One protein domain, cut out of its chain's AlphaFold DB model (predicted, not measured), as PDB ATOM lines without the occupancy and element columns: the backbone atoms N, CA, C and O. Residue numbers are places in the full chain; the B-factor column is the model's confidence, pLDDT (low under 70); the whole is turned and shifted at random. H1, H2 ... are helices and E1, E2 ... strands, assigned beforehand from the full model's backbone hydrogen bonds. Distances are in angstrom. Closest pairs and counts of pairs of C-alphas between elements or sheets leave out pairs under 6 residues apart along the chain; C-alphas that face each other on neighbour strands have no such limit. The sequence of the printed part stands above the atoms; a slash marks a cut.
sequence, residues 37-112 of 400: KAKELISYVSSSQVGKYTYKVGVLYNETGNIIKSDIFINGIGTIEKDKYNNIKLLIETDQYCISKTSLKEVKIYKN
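AT A GLANCE: This is residues 37 to 112 of the 400 residues of an uncharacterized protein of Tenericutes bacterium (UniProt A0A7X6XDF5). A twisted, curled sheet of seven strands has one helix, H1, over one face; the other face is bare. The E2 and E3 end of the sheet folds round toward the helix's side. The printed part has 76 residues, in the order H1 E1 E2 E3 E4 E5 E6 E7; the sheet runs E3 E2 E1 E4 E5 E6 E7, all antiparallel. The class is mixed, in two layers, helix on sheet. It is compact, with a radius of gyration of the C-alphas of 11.3 A and spans of 29 by 26 by 17 A.

IN THESE COORDINATES: Find C-alpha 37 at (32.944, -30.795, 125.770); from there H1, residues 37 to 47, runs 16.0 A. Next come E1, residues 51 to 56, 16.5 A long, then E2, 59 to 61, and E3, 67 to 70. E4, 77 to 82, measures 16.8 A and E5, 88 to 94, 18.6 A. E6, 97 to 101, spans 13.7 A; E7, 108 to 111, ends with C-alpha 111 at (29.087, -15.934, 119.861).

HOW THE PARTS SIT: H1 is on the sheet; its closest C-alphas to E5 are Ser 46 and Ile 88, 7.3 A. Every O i to N i+4 pair in H1 is within hydrogen-bond range. E1 E2 E3 form a meander, each strand the antiparallel neighbour of the one before; look for N 61 and O 54 at 2.8 A and N 68 and O 60 at 2.9 A. E4 is E1's antiparallel neighbour, closing a Greek key of E1 E2 E3 E4, with N 53 and O 80 at 2.7 A. E4 E5 E6 E7 form a second meander: see N 89 and O 81, 2.8 A; N 94 and O 97, 2.9 A; N 98 and O 110, 2.8 A. E3 and E7 are edge strands.

THE WHOLE: The C-alphas farthest apart are those of Lys 84 and Gln 96, 31.6 A. The printed part has no cut and no long link. Mean pLDDT of the printed part is 76.0; look for values under 70 at residues 72, 85 to 86, 95 to 96, 102 to 107 and 112.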
ATOM      1  N   LYS A  37      31.547 -30.585 126.168       79.62
ATOM      2  CA  LYS A  37      32.944 -30.795 125.770       79.62
ATOM      3  C   LYS A  37      33.920 -29.861 126.490       79.62
ATOM      4  O   LYS A  37      35.010 -30.267 126.886       79.62
ATOM      5  N   ALA A  38      33.516 -28.613 126.726       77.44
ATOM      6  CA  ALA A  38      34.299 -27.677 127.527       77.44
ATOM      7  C   ALA A  38      34.479 -28.155 128.970       77.44
ATOM      8  O   ALA A  38      35.575 -28.043 129.514       77.44
ATOM      9  N   LYS A  39      33.428 -28.704 129.594       79.19
ATOM     10  CA  LYS A  39      33.513 -29.243 130.960       79.19
ATOM     11  C   LYS A  39      34.508 -30.398 131.057       79.19
ATOM     12  O   LYS A  39      35.258 -30.445 132.029       79.19
ATOM     13  N   GLU A  40      34.555 -31.276 130.059       79.31
ATOM     14  CA  GLU A  40      35.533 -32.371 129.994       79.31
ATOM     15  C   GLU A  40      36.969 -31.845 129.901       79.31
ATOM     16  O   GLU A  40      37.809 -32.211 130.727       79.31
ATOM     17  N   LEU A  41      37.235 -30.913 128.977       80.38
ATOM     18  CA  LEU A  41      38.552 -30.279 128.843       80.38
ATOM     19  C   LEU A  41      38.990 -29.590 130.143       80.38
ATOM     20  O   LEU A  41      40.138 -29.691 130.566       80.38
ATOM     21  N   ILE A  42      38.064 -28.900 130.799       77.62
ATOM     22  CA  ILE A  42      38.315 -28.204 132.059       77.62
ATOM     23  C   ILE A  42      38.620 -29.177 133.193       77.62
ATOM     24  O   ILE A  42      39.522 -28.913 133.985       77.62
ATOM     25  N   SER A  43      37.881 -30.282 133.292       78.62
ATOM     26  CA  SER A  43      38.147 -31.332 134.278       78.62
ATOM     27  C   SER A  43      39.566 -31.879 134.100       78.62
ATOM     28  O   SER A  43      40.326 -31.977 135.062       78.62
ATOM     29  N   TYR A  44      39.969 -32.109 132.848       80.12
ATOM     30  CA  TYR A  44      41.322 -32.542 132.524       80.12
ATOM     31  C   TYR A  44      42.386 -31.513 132.933       80.12
ATOM     32  O   TYR A  44      43.295 -31.848 133.691       80.12
ATOM     33  N   VAL A  45      42.256 -30.250 132.511       79.50
ATOM     34  CA  VAL A  45      43.214 -29.186 132.880       79.50
ATOM     35  C   VAL A  45      43.248 -28.974 134.399       79.50
ATOM     36  O   VAL A  45      44.289 -28.670 134.973       79.50
ATOM     37  N   SER A  46      42.144 -29.221 135.105       75.38
ATOM     38  CA  SER A  46      42.134 -29.178 136.575       75.38
ATOM     39  C   SER A  46      43.107 -30.187 137.188       75.38
ATOM     40  O   SER A  46      43.735 -29.876 138.197       75.38
ATOM     41  N   SER A  47      43.306 -31.338 136.547       79.00
ATOM     42  CA  SER A  47      44.274 -32.362 136.959       79.00
ATOM     43  C   SER A  47      45.697 -32.174 136.404       79.00
ATOM     44  O   SER A  47      46.603 -32.883 136.835       79.00
ATOM     45  N   SER A  48      45.926 -31.233 135.477       80.38
ATOM     46  CA  SER A  48      47.257 -30.987 134.905       80.38
ATOM     47  C   SER A  48      48.147 -30.149 135.831       80.38
ATOM     48  O   SER A  48      47.704 -29.652 136.866       80.38
ATOM     49  N   GLN A  49      49.418 -29.974 135.473       82.94
ATOM     50  CA  GLN A  49      50.318 -29.072 136.198       82.94
ATOM     51  C   GLN A  49      49.907 -27.594 136.036       82.94
ATOM     52  O   GLN A  49      48.986 -27.256 135.300       82.94
ATOM     53  N   VAL A  50      50.561 -26.716 136.789       81.50
ATOM     54  CA  VAL A  50      50.454 -25.258 136.643       81.50
ATOM     55  C   VAL A  50      51.202 -24.833 135.378       81.50
ATOM     56  O   VAL A  50      52.258 -25.392 135.086       81.50
ATOM     57  N   GLY A  51      50.682 -23.850 134.644       83.12
ATOM     58  CA  GLY A  51      51.338 -23.267 133.475       83.12
ATOM     59  C   GLY A  51      50.370 -22.858 132.368       83.12
ATOM     60  O   GLY A  51      49.145 -22.979 132.493       83.12
ATOM     61  N   LYS A  52      50.934 -22.369 131.263       85.62
ATOM     62  CA  LYS A  52      50.204 -22.040 130.039       85.62
ATOM     63  C   LYS A  52      50.217 -23.203 129.053       85.62
ATOM     64  O   LYS A  52      51.198 -23.923 128.878       85.62
ATOM     65  N   TYR A  53      49.100 -23.354 128.364       85.56
ATOM     66  CA  TYR A  53      48.862 -24.387 127.380       85.56
ATOM     67  C   TYR A  53      48.306 -23.768 126.111       85.56
ATOM     68  O   TYR A  53      47.435 -22.897 126.154       85.56
ATOM     69  N   THR A  54      48.778 -24.259 124.972       85.50
ATOM     70  CA  THR A  54      48.176 -23.934 123.678       85.50
ATOM     71  C   THR A  54      47.265 -25.077 123.276       85.50
ATOM     72  O   THR A  54      47.646 -26.244 123.358       85.50
ATOM     73  N   TYR A  55      46.054 -24.755 122.842       83.25
ATOM     74  CA  TYR A  55      45.108 -25.723 122.316       83.25
ATOM     75  C   TYR A  55      44.973 -25.530 120.812       83.25
ATOM     76  O   TYR A  55      44.722 -24.413 120.363       83.25
ATOM     77  N   LYS A  56      45.140 -26.594 120.026       83.00
ATOM     78  CA  LYS A  56      44.965 -26.551 118.571       83.00
ATOM     79  C   LYS A  56      44.375 -27.865 118.080       83.00
ATOM     80  O   LYS A  56      45.022 -28.899 118.180       83.00
ATOM     81  N   VAL A  57      43.161 -27.804 117.528       76.50
ATOM     82  CA  VAL A  57      42.494 -28.914 116.815       76.50
ATOM     83  C   VAL A  57      42.550 -30.235 117.606       76.50
ATOM     84  O   VAL A  57      43.038 -31.248 117.116       76.50
ATOM     85  N   GLY A  58      42.111 -30.233 118.870       71.50
ATOM     86  CA  GLY A  58      42.127 -31.455 119.689       71.50
ATOM     87  C   GLY A  58      43.481 -31.829 120.304       71.50
ATOM     88  O   GLY A  58      43.592 -32.878 120.933       71.50
ATOM     89  N   VAL A  59      44.515 -31.000 120.154       78.94
ATOM     90  CA  VAL A  59      45.839 -31.250 120.736       78.94
ATOM     91  C   VAL A  59      46.177 -30.166 121.752       78.94
ATOM     92  O   VAL A  59      46.053 -28.972 121.468       78.94
ATOM     93  N   LEU A  60      46.588 -30.594 122.949       80.56
ATOM     94  CA  LEU A  60      47.051 -29.717 124.022       80.56
ATOM     95  C   LEU A  60      48.581 -29.731 124.076       80.56
ATOM     96  O   LEU A  60      49.192 -30.789 124.247       80.56
ATOM     97  N   TYR A  61      49.179 -28.549 123.978       83.50
ATOM     98  CA  TYR A  61      50.620 -28.323 124.039       83.50
ATOM     99  C   TYR A  61      50.979 -27.600 125.340       83.50
ATOM    100  O   TYR A  61      50.244 -26.701 125.748       83.50
ATOM    101  N   ASN A  62      52.096 -27.957 125.980       83.69
ATOM    102  CA  ASN A  62      52.650 -27.173 127.095       83.69
ATOM    103  C   ASN A  62      53.376 -25.912 126.581       83.69
ATOM    104  O   ASN A  62      53.500 -25.699 125.374       83.69
ATOM    105  N   GLU A  63      53.911 -25.105 127.500       80.06
ATOM    106  CA  GLU A  63      54.704 -23.907 127.173       80.06
ATOM    107  C   GLU A  63      55.919 -24.191 126.280       80.06
ATOM    108  O   GLU A  63      56.296 -23.349 125.470       80.06
ATOM    109  N   THR A  64      56.515 -25.384 126.381       82.50
ATOM    110  CA  THR A  64      57.674 -25.788 125.570       82.50
ATOM    111  C   THR A  64      57.285 -26.373 124.206       82.50
ATOM    112  O   THR A  64      58.155 -26.856 123.488       82.50
ATOM    113  N   GLY A  65      55.997 -26.369 123.842       78.62
ATOM    114  CA  GLY A  65      55.496 -26.889 122.566       78.62
ATOM    115  C   GLY A  65      55.386 -28.416 122.483       78.62
ATOM    116  O   GLY A  65      55.098 -28.951 121.413       78.62
ATOM    117  N   ASN A  66      55.570 -29.129 123.594       82.19
ATOM    118  CA  ASN A  66      55.408 -30.578 123.655       82.19
ATOM    119  C   ASN A  66      53.928 -30.949 123.761       82.19
ATOM    120  O   ASN A  66      53.170 -30.333 124.512       82.19
ATOM    121  N   ILE A  67      53.533 -31.999 123.041       81.06
ATOM    122  CA  ILE A  67      52.185 -32.562 123.114       81.06
ATOM    123  C   ILE A  67      51.998 -33.229 124.478       81.06
ATOM    124  O   ILE A  67      52.743 -34.137 124.839       81.06
ATOM    125  N   ILE A  68      50.975 -32.801 125.214       80.94
ATOM    126  CA  ILE A  68      50.580 -33.392 126.501       80.94
ATOM    127  C   ILE A  68      49.415 -34.364 126.311       80.94
ATOM    128  O   ILE A  68      49.304 -35.365 127.016       80.94
ATOM    129  N   LYS A  69      48.520 -34.058 125.364       77.75
ATOM    130  CA  LYS A  69      47.297 -34.827 125.121       77.75
ATOM    131  C   LYS A  69      46.802 -34.636 123.693       77.75
ATOM    132  O   LYS A  69      46.863 -33.531 123.155       77.75
ATOM    133  N   SER A  70      46.265 -35.707 123.121       76.75
ATOM    134  CA  SER A  70      45.665 -35.746 121.786       76.75
ATOM    135  C   SER A  70      44.258 -36.344 121.867       76.75
ATOM    136  O   SER A  70      44.026 -37.463 121.420       76.75
ATOM    137  N   ASP A  71      43.334 -35.603 122.475       75.12
ATOM    138  CA  ASP A  71      41.916 -35.960 122.536       75.12
ATOM    139  C   ASP A  71      41.105 -34.800 121.952       75.12
ATOM    140  O   ASP A  71      41.271 -33.633 122.330       75.12
ATOM    141  N   ILE A  72      40.183 -35.117 121.045       67.56
ATOM    142  CA  ILE A  72      39.317 -34.116 120.421       67.56
ATOM    143  C   ILE A  72      38.211 -33.730 121.407       67.56
ATOM    144  O   ILE A  72      37.082 -34.207 121.322       67.56
ATOM    145  N   PHE A  73      38.543 -32.846 122.347       71.81
ATOM    146  CA  PHE A  73      37.552 -32.217 123.215       71.81
ATOM    147  C   PHE A  73      36.719 -31.205 122.416       71.81
ATOM    148  O   PHE A  73      35.509 -31.345 122.308       71.81
ATOM    149  N   ILE A  74      37.352 -30.194 121.813       76.88
ATOM    150  CA  ILE A  74      36.715 -29.082 121.093       76.88
ATOM    151  C   ILE A  74      37.515 -28.782 119.809       76.88
ATOM    152  O   ILE A  74      38.736 -28.860 119.788       76.88
ATOM    153  N   ASN A  75      36.865 -28.392 118.714       75.06
ATOM    154  CA  ASN A  75      37.592 -27.902 117.535       75.06
ATOM    155  C   ASN A  75      37.886 -26.412 117.690       75.06
ATOM    156  O   ASN A  75      36.951 -25.649 117.895       75.06
ATOM    157  N   GLY A  76      39.146 -25.992 117.572       77.44
ATOM    158  CA  GLY A  76      39.513 -24.579 117.666       77.44
ATOM    159  C   GLY A  76      40.991 -24.345 117.955       77.44
ATOM    160  O   GLY A  76      41.775 -25.296 118.045       77.44
ATOM    161  N   ILE A  77      41.349 -23.071 118.108       82.56
ATOM    162  CA  ILE A  77      42.663 -22.625 118.579       82.56
ATOM    163  C   ILE A  77      42.450 -21.786 119.837       82.56
ATOM    164  O   ILE A  77      41.499 -21.011 119.921       82.56
ATOM    165  N   GLY A  78      43.297 -21.959 120.845       82.31
ATOM    166  CA  GLY A  78      43.102 -21.273 122.111       82.31
ATOM    167  C   GLY A  78      44.295 -21.300 123.046       82.31
ATOM    168  O   GLY A  78      45.275 -22.009 122.821       82.31
ATOM    169  N   THR A  79      44.167 -20.535 124.123       83.06
ATOM    170  CA  THR A  79      45.101 -20.525 125.249       83.06
ATOM    171  C   THR A  79      44.386 -20.986 126.510       83.06
ATOM    172  O   THR A  79      43.218 -20.663 126.746       83.06
ATOM    173  N   ILE A  80      45.080 -21.789 127.309       80.88
ATOM    174  CA  ILE A  80      44.628 -22.205 128.631       80.88
ATOM    175  C   ILE A  80      45.724 -21.844 129.615       80.88
ATOM    176  O   ILE A  80      46.873 -22.201 129.407       80.88
ATOM    177  N   GLU A  81      45.386 -21.151 130.684       79.12
ATOM    178  CA  GLU A  81      46.324 -20.827 131.748       79.12
ATOM    179  C   GLU A  81      45.791 -21.424 133.040       79.12
ATOM    180  O   GLU A  81      44.657 -21.153 133.436       79.12
ATOM    181  N   LYS A  82      46.598 -22.284 133.658       78.88
ATOM    182  CA  LYS A  82      46.359 -22.787 135.001       78.88
ATOM    183  C   LYS A  82      47.376 -22.148 135.927       78.88
ATOM    184  O   LYS A  82      48.570 -22.355 135.736       78.88
ATOM    185  N   ASP A  83      46.928 -21.405 136.926       72.25
ATOM    186  CA  ASP A  83      47.835 -20.847 137.926       72.25
ATOM    187  C   ASP A  83      48.055 -21.800 139.112       72.25
ATOM    188  O   ASP A  83      47.458 -22.880 139.214       72.25
ATOM    189  N   LYS A  84      48.936 -21.387 140.028       74.81
ATOM    190  CA  LYS A  84      49.305 -22.169 141.215       74.81
ATOM    191  C   LYS A  84      48.173 -22.361 142.231       74.81
ATOM    192  O   LYS A  84      48.312 -23.182 143.130       74.81
ATOM    193  N   TYR A  85      47.046 -21.675 142.059       68.69
ATOM    194  CA  TYR A  85      45.850 -21.797 142.893       68.69
ATOM    195  C   TYR A  85      44.771 -22.673 142.245       68.69
ATOM    196  O   TYR A  85      43.633 -22.699 142.709       68.69
ATOM    197  N   ASN A  86      45.120 -23.404 141.178       66.50
ATOM    198  CA  ASN A  86      44.187 -24.129 140.315       66.50
ATOM    199  C   ASN A  86      43.156 -23.221 139.631       66.50
ATOM    200  O   ASN A  86      42.111 -23.704 139.185       66.50
ATOM    201  N   ASN A  87      43.435 -21.923 139.503       70.19
ATOM    202  CA  ASN A  87      42.599 -21.074 138.681       70.19
ATOM    203  C   ASN A  87      42.849 -21.436 137.222       70.19
ATOM    204  O   ASN A  87      43.991 -21.448 136.777       70.19
ATOM    205  N   ILE A  88      41.783 -21.744 136.484       73.88
ATOM    206  CA  ILE A  88      41.861 -22.079 135.062       73.88
ATOM    207  C   ILE A  88      41.200 -20.958 134.287       73.88
ATOM    208  O   ILE A  88      39.998 -20.729 134.432       73.88
ATOM    209  N   LYS A  89      41.992 -20.300 133.452       73.12
ATOM    210  CA  LYS A  89      41.569 -19.319 132.463       73.12
ATOM    211  C   LYS A  89      41.577 -20.012 131.108       73.12
ATOM    212  O   LYS A  89      42.630 -20.386 130.602       73.12
ATOM    213  N   LEU A  90      40.394 -20.239 130.547       76.94
ATOM    214  CA  LEU A  90      40.230 -20.886 129.241       76.94
ATOM    215  C   LEU A  90      39.834 -19.846 128.195       76.94
ATOM    216  O   LEU A  90      38.907 -19.085 128.442       76.94
ATOM    217  N   LEU A  91      40.489 -19.829 127.039       79.75
ATOM    218  CA  LEU A  91      40.092 -19.021 125.890       79.75
ATOM    219  C   LEU A  91      40.230 -19.863 124.623       79.75
ATOM    220  O   LEU A  91      41.333 -20.010 124.106       79.75
ATOM    221  N   ILE A  92      39.132 -20.442 124.137       77.81
ATOM    222  CA  ILE A  92      39.131 -21.222 122.887       77.81
ATOM    223  C   ILE A  92      38.244 -20.534 121.866       77.81
ATOM    224  O   ILE A  92      37.054 -20.345 122.117       77.81
ATOM    225  N   GLU A  93      38.825 -20.226 120.711       79.19
ATOM    226  CA  GLU A  93      38.132 -19.726 119.533       79.19
ATOM    227  C   GLU A  93      37.790 -20.900 118.611       79.19
ATOM    228  O   GLU A  93      38.665 -21.638 118.150       79.19
ATOM    229  N   THR A  94      36.496 -21.095 118.373       73.00
ATOM    230  CA  THR A  94      35.940 -22.094 117.457       73.00
ATOM    231  C   THR A  94      35.152 -21.372 116.371       73.00
ATOM    232  O   THR A  94      34.669 -20.260 116.599       73.00
ATOM    233  N   ASP A  95      34.995 -21.979 115.192       67.00
ATOM    234  CA  ASP A  95      34.214 -21.382 114.105       67.00
ATOM    235  C   ASP A  95      32.803 -21.020 114.616       67.00
ATOM    236  O   ASP A  95      31.940 -21.885 114.769       67.00
ATOM    237  N   GLN A  96      32.583 -19.719 114.871       68.56
ATOM    238  CA  GLN A  96      31.374 -19.058 115.406       68.56
ATOM    239  C   GLN A  96      31.234 -18.902 116.939       68.56
ATOM    240  O   GLN A  96      30.355 -18.136 117.359       68.56
ATOM    241  N   TYR A  97      32.061 -19.529 117.786       71.19
ATOM    242  CA  TYR A  97      31.920 -19.441 119.252       71.19
ATOM    243  C   TYR A  97      33.248 -19.263 119.994       71.19
ATOM    244  O   TYR A  97      34.300 -19.712 119.563       71.19
ATOM    245  N   CYS A  98      33.181 -18.630 121.163       75.50
ATOM    246  CA  CYS A  98      34.279 -18.558 122.115       75.50
ATOM    247  C   CYS A  98      33.871 -19.157 123.460       75.50
ATOM    248  O   CYS A  98      32.757 -18.920 123.930       75.50
ATOM    249  N   ILE A  99      34.785 -19.885 124.099       73.12
ATOM    250  CA  ILE A  99      34.575 -20.512 125.405       73.12
ATOM    251  C   ILE A  99      35.509 -19.882 126.435       73.12
ATOM    252  O   ILE A  99      36.721 -19.858 126.224       73.12
ATOM    253  N   SER A 100      34.942 -19.419 127.555       70.94
ATOM    254  CA  SER A 100      35.703 -18.881 128.685       70.94
ATOM    255  C   SER A 100      35.271 -19.452 130.032       70.94
ATOM    256  O   SER A 100      34.069 -19.567 130.292       70.94
ATOM    257  N   LYS A 101      36.229 -19.731 130.918       71.19
ATOM    258  CA  LYS A 101      35.988 -20.120 132.316       71.19
ATOM    259  C   LYS A 101      37.010 -19.443 133.235       71.19
ATOM    260  O   LYS A 101      38.147 -19.261 132.819       71.19
ATOM    261  N   THR A 102      36.572 -19.085 134.443       65.25
ATOM    262  CA  THR A 102      37.402 -18.673 135.586       65.25
ATOM    263  C   THR A 102      37.337 -19.726 136.699       65.25
ATOM    264  O   THR A 102      36.508 -20.640 136.676       65.25
ATOM    265  N   SER A 103      38.201 -19.592 137.702       59.59
ATOM    266  CA  SER A 103      38.401 -20.544 138.802       59.59
ATOM    267  C   SER A 103      37.175 -20.922 139.629       59.59
ATOM    268  O   SER A 103      37.167 -21.990 140.236       59.59
ATOM    269  N   LEU A 104      36.136 -20.085 139.655       56.62
ATOM    270  CA  LEU A 104      35.017 -20.231 140.592       56.62
ATOM    271  C   LEU A 104      33.626 -20.305 139.934       56.62
ATOM    272  O   LEU A 104      32.630 -20.261 140.653       56.62
ATOM    273  N   LYS A 105      33.508 -20.418 138.598       59.94
ATOM    274  CA  LYS A 105      32.193 -20.423 137.913       59.94
ATOM    275  C   LYS A 105      32.044 -21.394 136.737       59.94
ATOM    276  O   LYS A 105      32.991 -22.036 136.290       59.94
ATOM    277  N   GLU A 106      30.798 -21.502 136.270       60.97
ATOM    278  CA  GLU A 106      30.362 -22.241 135.084       60.97
ATOM    279  C   GLU A 106      30.996 -21.718 133.784       60.97
ATOM    280  O   GLU A 106      31.381 -20.554 133.665       60.97
ATOM    281  N   VAL A 107      31.077 -22.597 132.785       69.31
ATOM    282  CA  VAL A 107      31.587 -22.287 131.447       69.31
ATOM    283  C   VAL A 107      30.677 -21.274 130.751       69.31
ATOM    284  O   VAL A 107      29.485 -21.526 130.565       69.31
ATOM    285  N   LYS A 108      31.240 -20.146 130.309       72.00
ATOM    286  CA  LYS A 108      30.539 -19.157 129.480       72.00
ATOM    287  C   LYS A 108      30.872 -19.382 128.005       72.00
ATOM    288  O   LYS A 108      32.034 -19.574 127.652       72.00
ATOM    289  N   ILE A 109      29.850 -19.317 127.150       72.12
ATOM    290  CA  ILE A 109      29.979 -19.435 125.691       72.12
ATOM    291  C   ILE A 109      29.486 -18.141 125.044       72.12
ATOM    292  O   ILE A 109      28.315 -17.779 125.187       72.12
ATOM    293  N   TYR A 110      30.371 -17.471 124.312       74.50
ATOM    294  CA  TYR A 110      30.080 -16.266 123.537       74.50
ATOM    295  C   TYR A 110      29.981 -16.595 122.053       74.50
ATOM    296  O   TYR A 110      30.652 -17.498 121.561       74.50
ATOM    297  N   LYS A 111      29.158 -15.845 121.321       73.19
ATOM    298  CA  LYS A 111      29.087 -15.934 119.861       73.19
ATOM    299  C   LYS A 111      30.094 -14.951 119.251       73.19
ATOM    300  O   LYS A 111      30.196 -13.822 119.726       73.19
ATOM    301  N   ASN A 112      30.790 -15.361 118.196       68.00
ATOM    302  CA  ASN A 112      31.716 -14.571 117.366       68.00
ATOM    303  C   ASN A 112      33.034 -14.095 118.003       68.00
ATOM    304  O   ASN A 112      34.045 -14.118 117.311       68.00
TER     305      ASN A 112